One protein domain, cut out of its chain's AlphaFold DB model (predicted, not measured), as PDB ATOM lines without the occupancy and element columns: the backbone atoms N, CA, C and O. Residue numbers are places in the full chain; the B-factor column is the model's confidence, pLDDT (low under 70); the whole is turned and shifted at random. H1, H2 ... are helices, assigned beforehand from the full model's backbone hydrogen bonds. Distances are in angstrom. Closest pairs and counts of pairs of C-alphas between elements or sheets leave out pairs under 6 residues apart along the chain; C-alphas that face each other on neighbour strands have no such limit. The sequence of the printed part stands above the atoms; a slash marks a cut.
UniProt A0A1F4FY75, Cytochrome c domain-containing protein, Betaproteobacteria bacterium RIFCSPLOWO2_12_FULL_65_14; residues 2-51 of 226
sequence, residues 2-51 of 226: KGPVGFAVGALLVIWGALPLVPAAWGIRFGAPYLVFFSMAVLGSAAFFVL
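What this domain is: This is residues 2 to 51 of the 226 residues of the protein "Cytochrome c domain-containing protein" of Betaproteobacteria bacterium RIFCSPLOWO2_12_FULL_65_14 (UniProt A0A1F4FY75). Two helices, H1 then H2, lie side by side as a long helical hairpin, running opposite ways, with the loop of residues 22 to 31 closing one end. The printed part has 50 residues, with two named helices and no named strand, and its class is all helix. It is only just loose, close to compact, with a radius of gyration of the C-alphas of 12.1 A and spans of 40 by 20 by 12 A, only just a rod.

How they stand to each other: H1, residues 4 to 21, and H2, residues 32 to 51, form a helical hairpin and touch, with a shallow tilt of 11 degrees, opposite ways. Their closest C-alphas are those of Pro 4 and Ala 46, 4.9 A apart. In H2 every O i to N i+4 pair is within hydrogen-bond range; in H1 11 of 14 are.

Where its parts are: H1 begins at C-alpha 4 (-26.838, 26.506, 81.730) and is 25.2 A long, with a kink of 28 degrees near residue 15. H2 is 28.3 A long and ends at C-alpha 51 (-31.153, 35.226, 78.955).

The domain as a whole: The C-alphas farthest apart, those of Ala 25 and Leu 51, are 40.4 A apart. The printed part has no cut, and the link from H1 to H2 is short. Mean pLDDT of the printed part is 88.6; residue 28 is under 70.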
ATOM      1  N   LYS A   2     -27.978  23.185  88.524       86.19
ATOM      2  CA  LYS A   2     -28.661  22.646  87.327       86.19
ATOM      3  C   LYS A   2     -28.787  23.749  86.267       86.19
ATOM      4  O   LYS A   2     -28.709  24.926  86.611       86.19
ATOM      5  N   GLY A   3     -28.975  23.372  85.005       89.94
ATOM      6  CA  GLY A   3     -29.172  24.318  83.900       89.94
ATOM      7  C   GLY A   3     -27.873  24.891  83.310       89.94
ATOM      8  O   GLY A   3     -26.793  24.347  83.566       89.94
ATOM      9  N   PRO A   4     -27.957  25.983  82.526       90.38
ATOM     10  CA  PRO A   4     -26.838  26.506  81.730       90.38
ATOM     11  C   PRO A   4     -25.595  26.859  82.553       90.38
ATOM     12  O   PRO A   4     -24.475  26.605  82.124       90.38
ATOM     13  N   VAL A   5     -25.783  27.372  83.773       92.94
ATOM     14  CA  VAL A   5     -24.683  27.704  84.694       92.94
ATOM     15  C   VAL A   5     -23.964  26.440  85.181       92.94
ATOM     16  O   VAL A   5     -22.740  26.410  85.261       92.94
ATOM     17  N   GLY A   6     -24.712  25.368  85.472       93.00
ATOM     18  CA  GLY A   6     -24.135  24.076  85.853       93.00
ATOM     19  C   GLY A   6     -23.309  23.459  84.723       93.00
ATOM     20  O   GLY A   6     -22.195  22.999  84.965       93.00
ATOM     21  N   PHE A   7     -23.827  23.517  83.492       94.44
ATOM     22  CA  PHE A   7     -23.097  23.089  82.297       94.44
ATOM     23  C   PHE A   7     -21.814  23.905  82.090       94.44
ATOM     24  O   PHE A   7     -20.753  23.316  81.905       94.44
ATOM     25  N   ALA A   8     -21.892  25.239  82.180       95.69
ATOM     26  CA  ALA A   8     -20.741  26.118  81.985       95.69
ATOM     27  C   ALA A   8     -19.605  25.806  82.960       95.69
ATOM     28  O   ALA A   8     -18.459  25.661  82.544       95.69
ATOM     29  N   VAL A   9     -19.926  25.639  84.247       96.44
ATOM     30  CA  VAL A   9     -18.931  25.267  85.261       96.44
ATOM     31  C   VAL A   9     -18.312  23.906  84.953       96.44
ATOM     32  O   VAL A   9     -17.091  23.787  84.973       96.44
ATOM     33  N   GLY A  10     -19.120  22.899  84.607       96.44
ATOM     34  CA  GLY A  10     -18.604  21.580  84.227       96.44
ATOM     35  C   GLY A  10     -17.663  21.641  83.018       96.44
ATOM     36  O   GLY A  10     -16.566  21.091  83.056       96.44
ATOM     37  N   ALA A  11     -18.053  22.365  81.969       95.81
ATOM     38  CA  ALA A  11     -17.246  22.531  80.766       95.81
ATOM     39  C   ALA A  11     -15.942  23.304  81.036       95.81
ATOM     40  O   ALA A  11     -14.890  22.901  80.550       95.81
ATOM     41  N   LEU A  12     -15.971  24.359  81.856       97.06
ATOM     42  CA  LEU A  12     -14.764  25.104  82.235       97.06
ATOM     43  C   LEU A  12     -13.792  24.251  83.062       97.06
ATOM     44  O   LEU A  12     -12.585  24.334  82.844       97.06
ATOM     45  N   LEU A  13     -14.300  23.392  83.952       97.12
ATOM     46  CA  LEU A  13     -13.468  22.430  84.681       97.12
ATOM     47  C   LEU A  13     -12.805  21.423  83.736       97.12
ATOM     48  O   LEU A  13     -11.641  21.086  83.930       97.12
ATOM     49  N   VAL A  14     -13.494  20.978  82.684       95.75
ATOM     50  CA  VAL A  14     -12.882  20.126  81.654       95.75
ATOM     51  C   VAL A  14     -11.823  20.902  80.865       95.75
ATOM     52  O   VAL A  14     -10.711  20.403  80.695       95.75
ATOM     53  N   ILE A  15     -12.128  22.129  80.431       94.31
ATOM     54  CA  ILE A  15     -11.219  22.957  79.622       94.31
ATOM     55  C   ILE A  15      -9.921  23.269  80.370       94.31
ATOM     56  O   ILE A  15      -8.849  23.174  79.781       94.31
ATOM     57  N   TRP A  16      -9.997  23.620  81.653       95.50
ATOM     58  CA  TRP A  16      -8.823  24.034  82.427       95.50
ATOM     59  C   TRP A  16      -8.217  22.923  83.287       95.50
ATOM     60  O   TRP A  16      -7.041  22.997  83.626       95.50
ATOM     61  N   GLY A  17      -8.992  21.898  83.637       93.81
ATOM     62  CA  GLY A  17      -8.556  20.810  84.513       93.81
ATOM     63  C   GLY A  17      -8.215  19.515  83.782       93.81
ATOM     64  O   GLY A  17      -7.276  18.837  84.182       93.81
ATOM     65  N   ALA A  18      -8.938  19.164  82.713       92.25
ATOM     66  CA  ALA A  18      -8.750  17.888  82.016       92.25
ATOM     67  C   ALA A  18      -7.976  18.032  80.698       92.25
ATOM     68  O   ALA A  18      -7.044  17.268  80.458       92.25
ATOM     69  N   LEU A  19      -8.307  19.018  79.854       90.25
ATOM     70  CA  LEU A  19      -7.636  19.202  78.557       90.25
ATOM     71  C   LEU A  19      -6.117  19.429  78.666       90.25
ATOM     72  O   LEU A  19      -5.393  18.838  77.865       90.25
ATOM     73  N   PRO A  20      -5.585  20.200  79.637       90.44
ATOM     74  CA  PRO A  20      -4.138  20.371  79.769       90.44
ATOM     75  C   PRO A  20      -3.403  19.085  80.172       90.44
ATOM     76  O   PRO A  20      -2.192  18.989  79.971       90.44
ATOM     77  N   LEU A  21      -4.127  18.105  80.727       89.44
ATOM     78  CA  LEU A  21      -3.599  16.799  81.124       89.44
ATOM     79  C   LEU A  21      -3.610  15.779  79.978       89.44
ATOM     80  O   LEU A  21      -3.063  14.687  80.136       89.44
ATOM     81  N   VAL A  22      -4.217  16.106  78.832       87.00
ATOM     82  CA  VAL A  22      -4.254  15.201  77.678       87.00
ATOM     83  C   VAL A  22      -2.822  14.950  77.182       87.00
ATOM     84  O   VAL A  22      -2.078  15.908  76.933       87.00
ATOM     85  N   PRO A  23      -2.404  13.677  77.024       86.31
ATOM     86  CA  PRO A  23      -1.063  13.348  76.568       86.31
ATOM     87  C   PRO A  23      -0.755  13.953  75.198       86.31
ATOM     88  O   PRO A  23      -1.531  13.827  74.252       86.31
ATOM     89  N   ALA A  24       0.441  14.529  75.057       75.38
ATOM     90  CA  ALA A  24       0.889  15.124  73.796       75.38
ATOM     91  C   ALA A  24       0.906  14.123  72.621       75.38
ATOM     92  O   ALA A  24       0.772  14.528  71.470       75.38
ATOM     93  N   ALA A  25       1.013  12.822  72.911       81.94
ATOM     94  CA  ALA A  25       0.990  11.746  71.921       81.94
ATOM     95  C   ALA A  25      -0.311  11.679  71.102       81.94
ATOM     96  O   ALA A  25      -0.323  11.084  70.031       81.94
ATOM     97  N   TRP A  26      -1.403  12.281  71.582       79.31
ATOM     98  CA  TRP A  26      -2.685  12.285  70.871       79.31
ATOM     99  C   TRP A  26      -2.785  13.420  69.843       79.31
ATOM    100  O   TRP A  26      -3.815  13.566  69.193       79.31
ATOM    101  N   GLY A  27      -1.742  14.249  69.705       70.62
ATOM    102  CA  GLY A  27      -1.695  15.352  68.738       70.62
ATOM    103  C   GLY A  27      -2.605  16.537  69.080       70.62
ATOM    104  O   GLY A  27      -2.643  17.519  68.345       70.62
ATOM    105  N   ILE A  28      -3.317  16.478  70.205       68.38
ATOM    106  CA  ILE A  28      -4.260  17.502  70.649       68.38
ATOM    107  C   ILE A  28      -3.637  18.219  71.849       68.38
ATOM    108  O   ILE A  28      -3.842  17.837  72.999       68.38
ATOM    109  N   ARG A  29      -2.833  19.254  71.585       76.88
ATOM    110  CA  ARG A  29      -2.351  20.177  72.620       76.88
ATOM    111  C   ARG A  29      -2.908  21.566  72.356       76.88
ATOM    112  O   ARG A  29      -2.456  22.272  71.458       76.88
ATOM    113  N   PHE A  30      -3.895  21.958  73.151       79.19
ATOM    114  CA  PHE A  30      -4.459  23.298  73.086       79.19
ATOM    115  C   PHE A  30      -3.561  24.272  73.849       79.19
ATOM    116  O   PHE A  30      -3.341  24.123  75.049       79.19
ATOM    117  N   GLY A  31      -3.037  25.277  73.148       81.56
ATOM    118  CA  GLY A  31      -2.368  26.402  73.794       81.56
ATOM    119  C   GLY A  31      -3.354  27.267  74.587       81.56
ATOM    120  O   GLY A  31      -4.564  27.223  74.353       81.56
ATOM    121  N   ALA A  32      -2.830  28.115  75.476       86.31
ATOM    122  CA  ALA A  32      -3.635  29.049  76.269       86.31
ATOM    123  C   ALA A  32      -4.649  29.879  75.444       86.31
ATOM    124  O   ALA A  32      -5.788  30.005  75.896       86.31
ATOM    125  N   PRO A  33      -4.332  30.364  74.221       81.38
ATOM    126  CA  PRO A  33      -5.309  31.086  73.402       81.38
ATOM    127  C   PRO A  33      -6.557  30.262  73.062       81.38
ATOM    128  O   PRO A  33      -7.671  30.780  73.105       81.38
ATOM    129  N   TYR A  34      -6.392  28.965  72.784       82.62
ATOM    130  CA  TYR A  34      -7.514  28.071  72.489       82.62
ATOM    131  C   TYR A  34      -8.365  27.807  73.731       82.62
ATOM    132  O   TYR A  34      -9.590  27.830  73.643       82.62
ATOM    133  N   LEU A  35      -7.742  27.614  74.898       91.06
ATOM    134  CA  LEU A  35      -8.476  27.420  76.154       91.06
ATOM    135  C   LEU A  35      -9.317  28.654  76.508       91.06
ATOM    136  O   LEU A  35     -10.482  28.520  76.890       91.06
ATOM    137  N   VAL A  36      -8.762  29.854  76.317       88.56
ATOM    138  CA  VAL A  36      -9.488  31.122  76.496       88.56
ATOM    139  C   VAL A  36     -10.641  31.233  75.499       88.56
ATOM    140  O   VAL A  36     -11.765  31.517  75.906       88.56
ATOM    141  N   PHE A  37     -10.397  30.947  74.217       86.75
ATOM    142  CA  PHE A  37     -11.435  30.964  73.184       86.75
ATOM    143  C   PHE A  37     -12.611  30.037  73.531       86.75
ATOM    144  O   PHE A  37     -13.761  30.480  73.558       86.75
ATOM    145  N   PHE A  38     -12.340  28.772  73.869       89.19
ATOM    146  CA  PHE A  38     -13.394  27.822  74.230       89.19
ATOM    147  C   PHE A  38     -14.112  28.211  75.526       89.19
ATOM    148  O   PHE A  38     -15.325  28.034  75.627       89.19
ATOM    149  N   SER A  39     -13.403  28.801  76.490       94.06
ATOM    150  CA  SER A  39     -14.019  29.326  77.716       94.06
ATOM    151  C   SER A  39     -15.010  30.450  77.412       94.06
ATOM    152  O   SER A  39     -16.130  30.435  77.922       94.06
ATOM    153  N   MET A  40     -14.633  31.389  76.541       91.50
ATOM    154  CA  MET A  40     -15.513  32.475  76.100       91.50
ATOM    155  C   MET A  40     -16.739  31.943  75.355       91.50
ATOM    156  O   MET A  40     -17.848  32.413  75.603       91.50
ATOM    157  N   ALA A  41     -16.566  30.934  74.495       88.44
ATOM    158  CA  ALA A  41     -17.678  30.290  73.798       88.44
ATOM    159  C   ALA A  41     -18.671  29.644  74.782       88.44
ATOM    160  O   ALA A  41     -19.871  29.900  74.703       88.44
ATOM    161  N   VAL A  42     -18.173  28.876  75.760       94.25
ATOM    162  CA  VAL A  42     -18.999  28.239  76.802       94.25
ATOM    163  C   VAL A  42     -19.760  29.277  77.625       94.25
ATOM    164  O   VAL A  42     -20.968  29.133  77.835       94.25
ATOM    165  N   LEU A  43     -19.076  30.330  78.078       93.88
ATOM    166  CA  LEU A  43     -19.688  31.402  78.861       93.88
ATOM    167  C   LEU A  43     -20.740  32.166  78.050       93.88
ATOM    168  O   LEU A  43     -21.836  32.407  78.555       93.88
ATOM    169  N   GLY A  44     -20.444  32.487  76.789       89.88
ATOM    170  CA  GLY A  44     -21.379  33.144  75.878       89.88
ATOM    171  C   GLY A  44     -22.642  32.312  75.644       89.88
ATOM    172  O   GLY A  44     -23.753  32.830  75.768       89.88
ATOM    173  N   SER A  45     -22.497  31.007  75.391       86.38
ATOM    174  CA  SER A  45     -23.641  30.098  75.249       86.38
ATOM    175  C   SER A  45     -24.461  29.997  76.534       86.38
ATOM    176  O   SER A  45     -25.688  30.069  76.492       86.38
ATOM    177  N   ALA A  46     -23.813  29.868  77.692       92.38
ATOM    178  CA  ALA A  46     -24.519  29.798  78.965       92.38
ATOM    179  C   ALA A  46     -25.290  31.091  79.263       92.38
ATOM    180  O   ALA A  46     -26.453  31.023  79.661       92.38
ATOM    181  N   ALA A  47     -24.680  32.252  79.007       89.94
ATOM    182  CA  ALA A  47     -25.327  33.553  79.137       89.94
ATOM    183  C   ALA A  47     -26.545  33.679  78.212       89.94
ATOM    184  O   ALA A  47     -27.599  34.128  78.655       89.94
ATOM    185  N   PHE A  48     -26.439  33.211  76.964       86.19
ATOM    186  CA  PHE A  48     -27.557  33.186  76.021       86.19
ATOM    187  C   PHE A  48     -28.747  32.372  76.551       86.19
ATOM    188  O   PHE A  48     -29.874  32.861  76.562       86.19
ATOM    189  N   PHE A  49     -28.518  31.161  77.065       87.44
ATOM    190  CA  PHE A  49     -29.609  30.345  77.608       87.44
ATOM    191  C   PHE A  49     -30.162  30.871  78.938       87.44
ATOM    192  O   PHE A  49     -31.355  30.731  79.196       87.44
ATOM    193  N   VAL A  50     -29.331  31.504  79.774       89.00
ATOM    194  CA  VAL A  50     -29.819  32.230  80.959       89.00
ATOM    195  C   VAL A  50     -30.732  33.380  80.535       89.00
ATOM    196  O   VAL A  50     -31.800  33.542  81.118       89.00
ATOM    197  N   LEU A  51     -30.355  34.126  79.494       85.44
ATOM    198  CA  LEU A  51     -31.153  35.226  78.955       85.44
ATOM    199  C   LEU A  51     -32.502  34.737  78.412       85.44
ATOM    200  O   LEU A  51     -33.532  35.323  78.736       85.44
TER     201      LEU A  51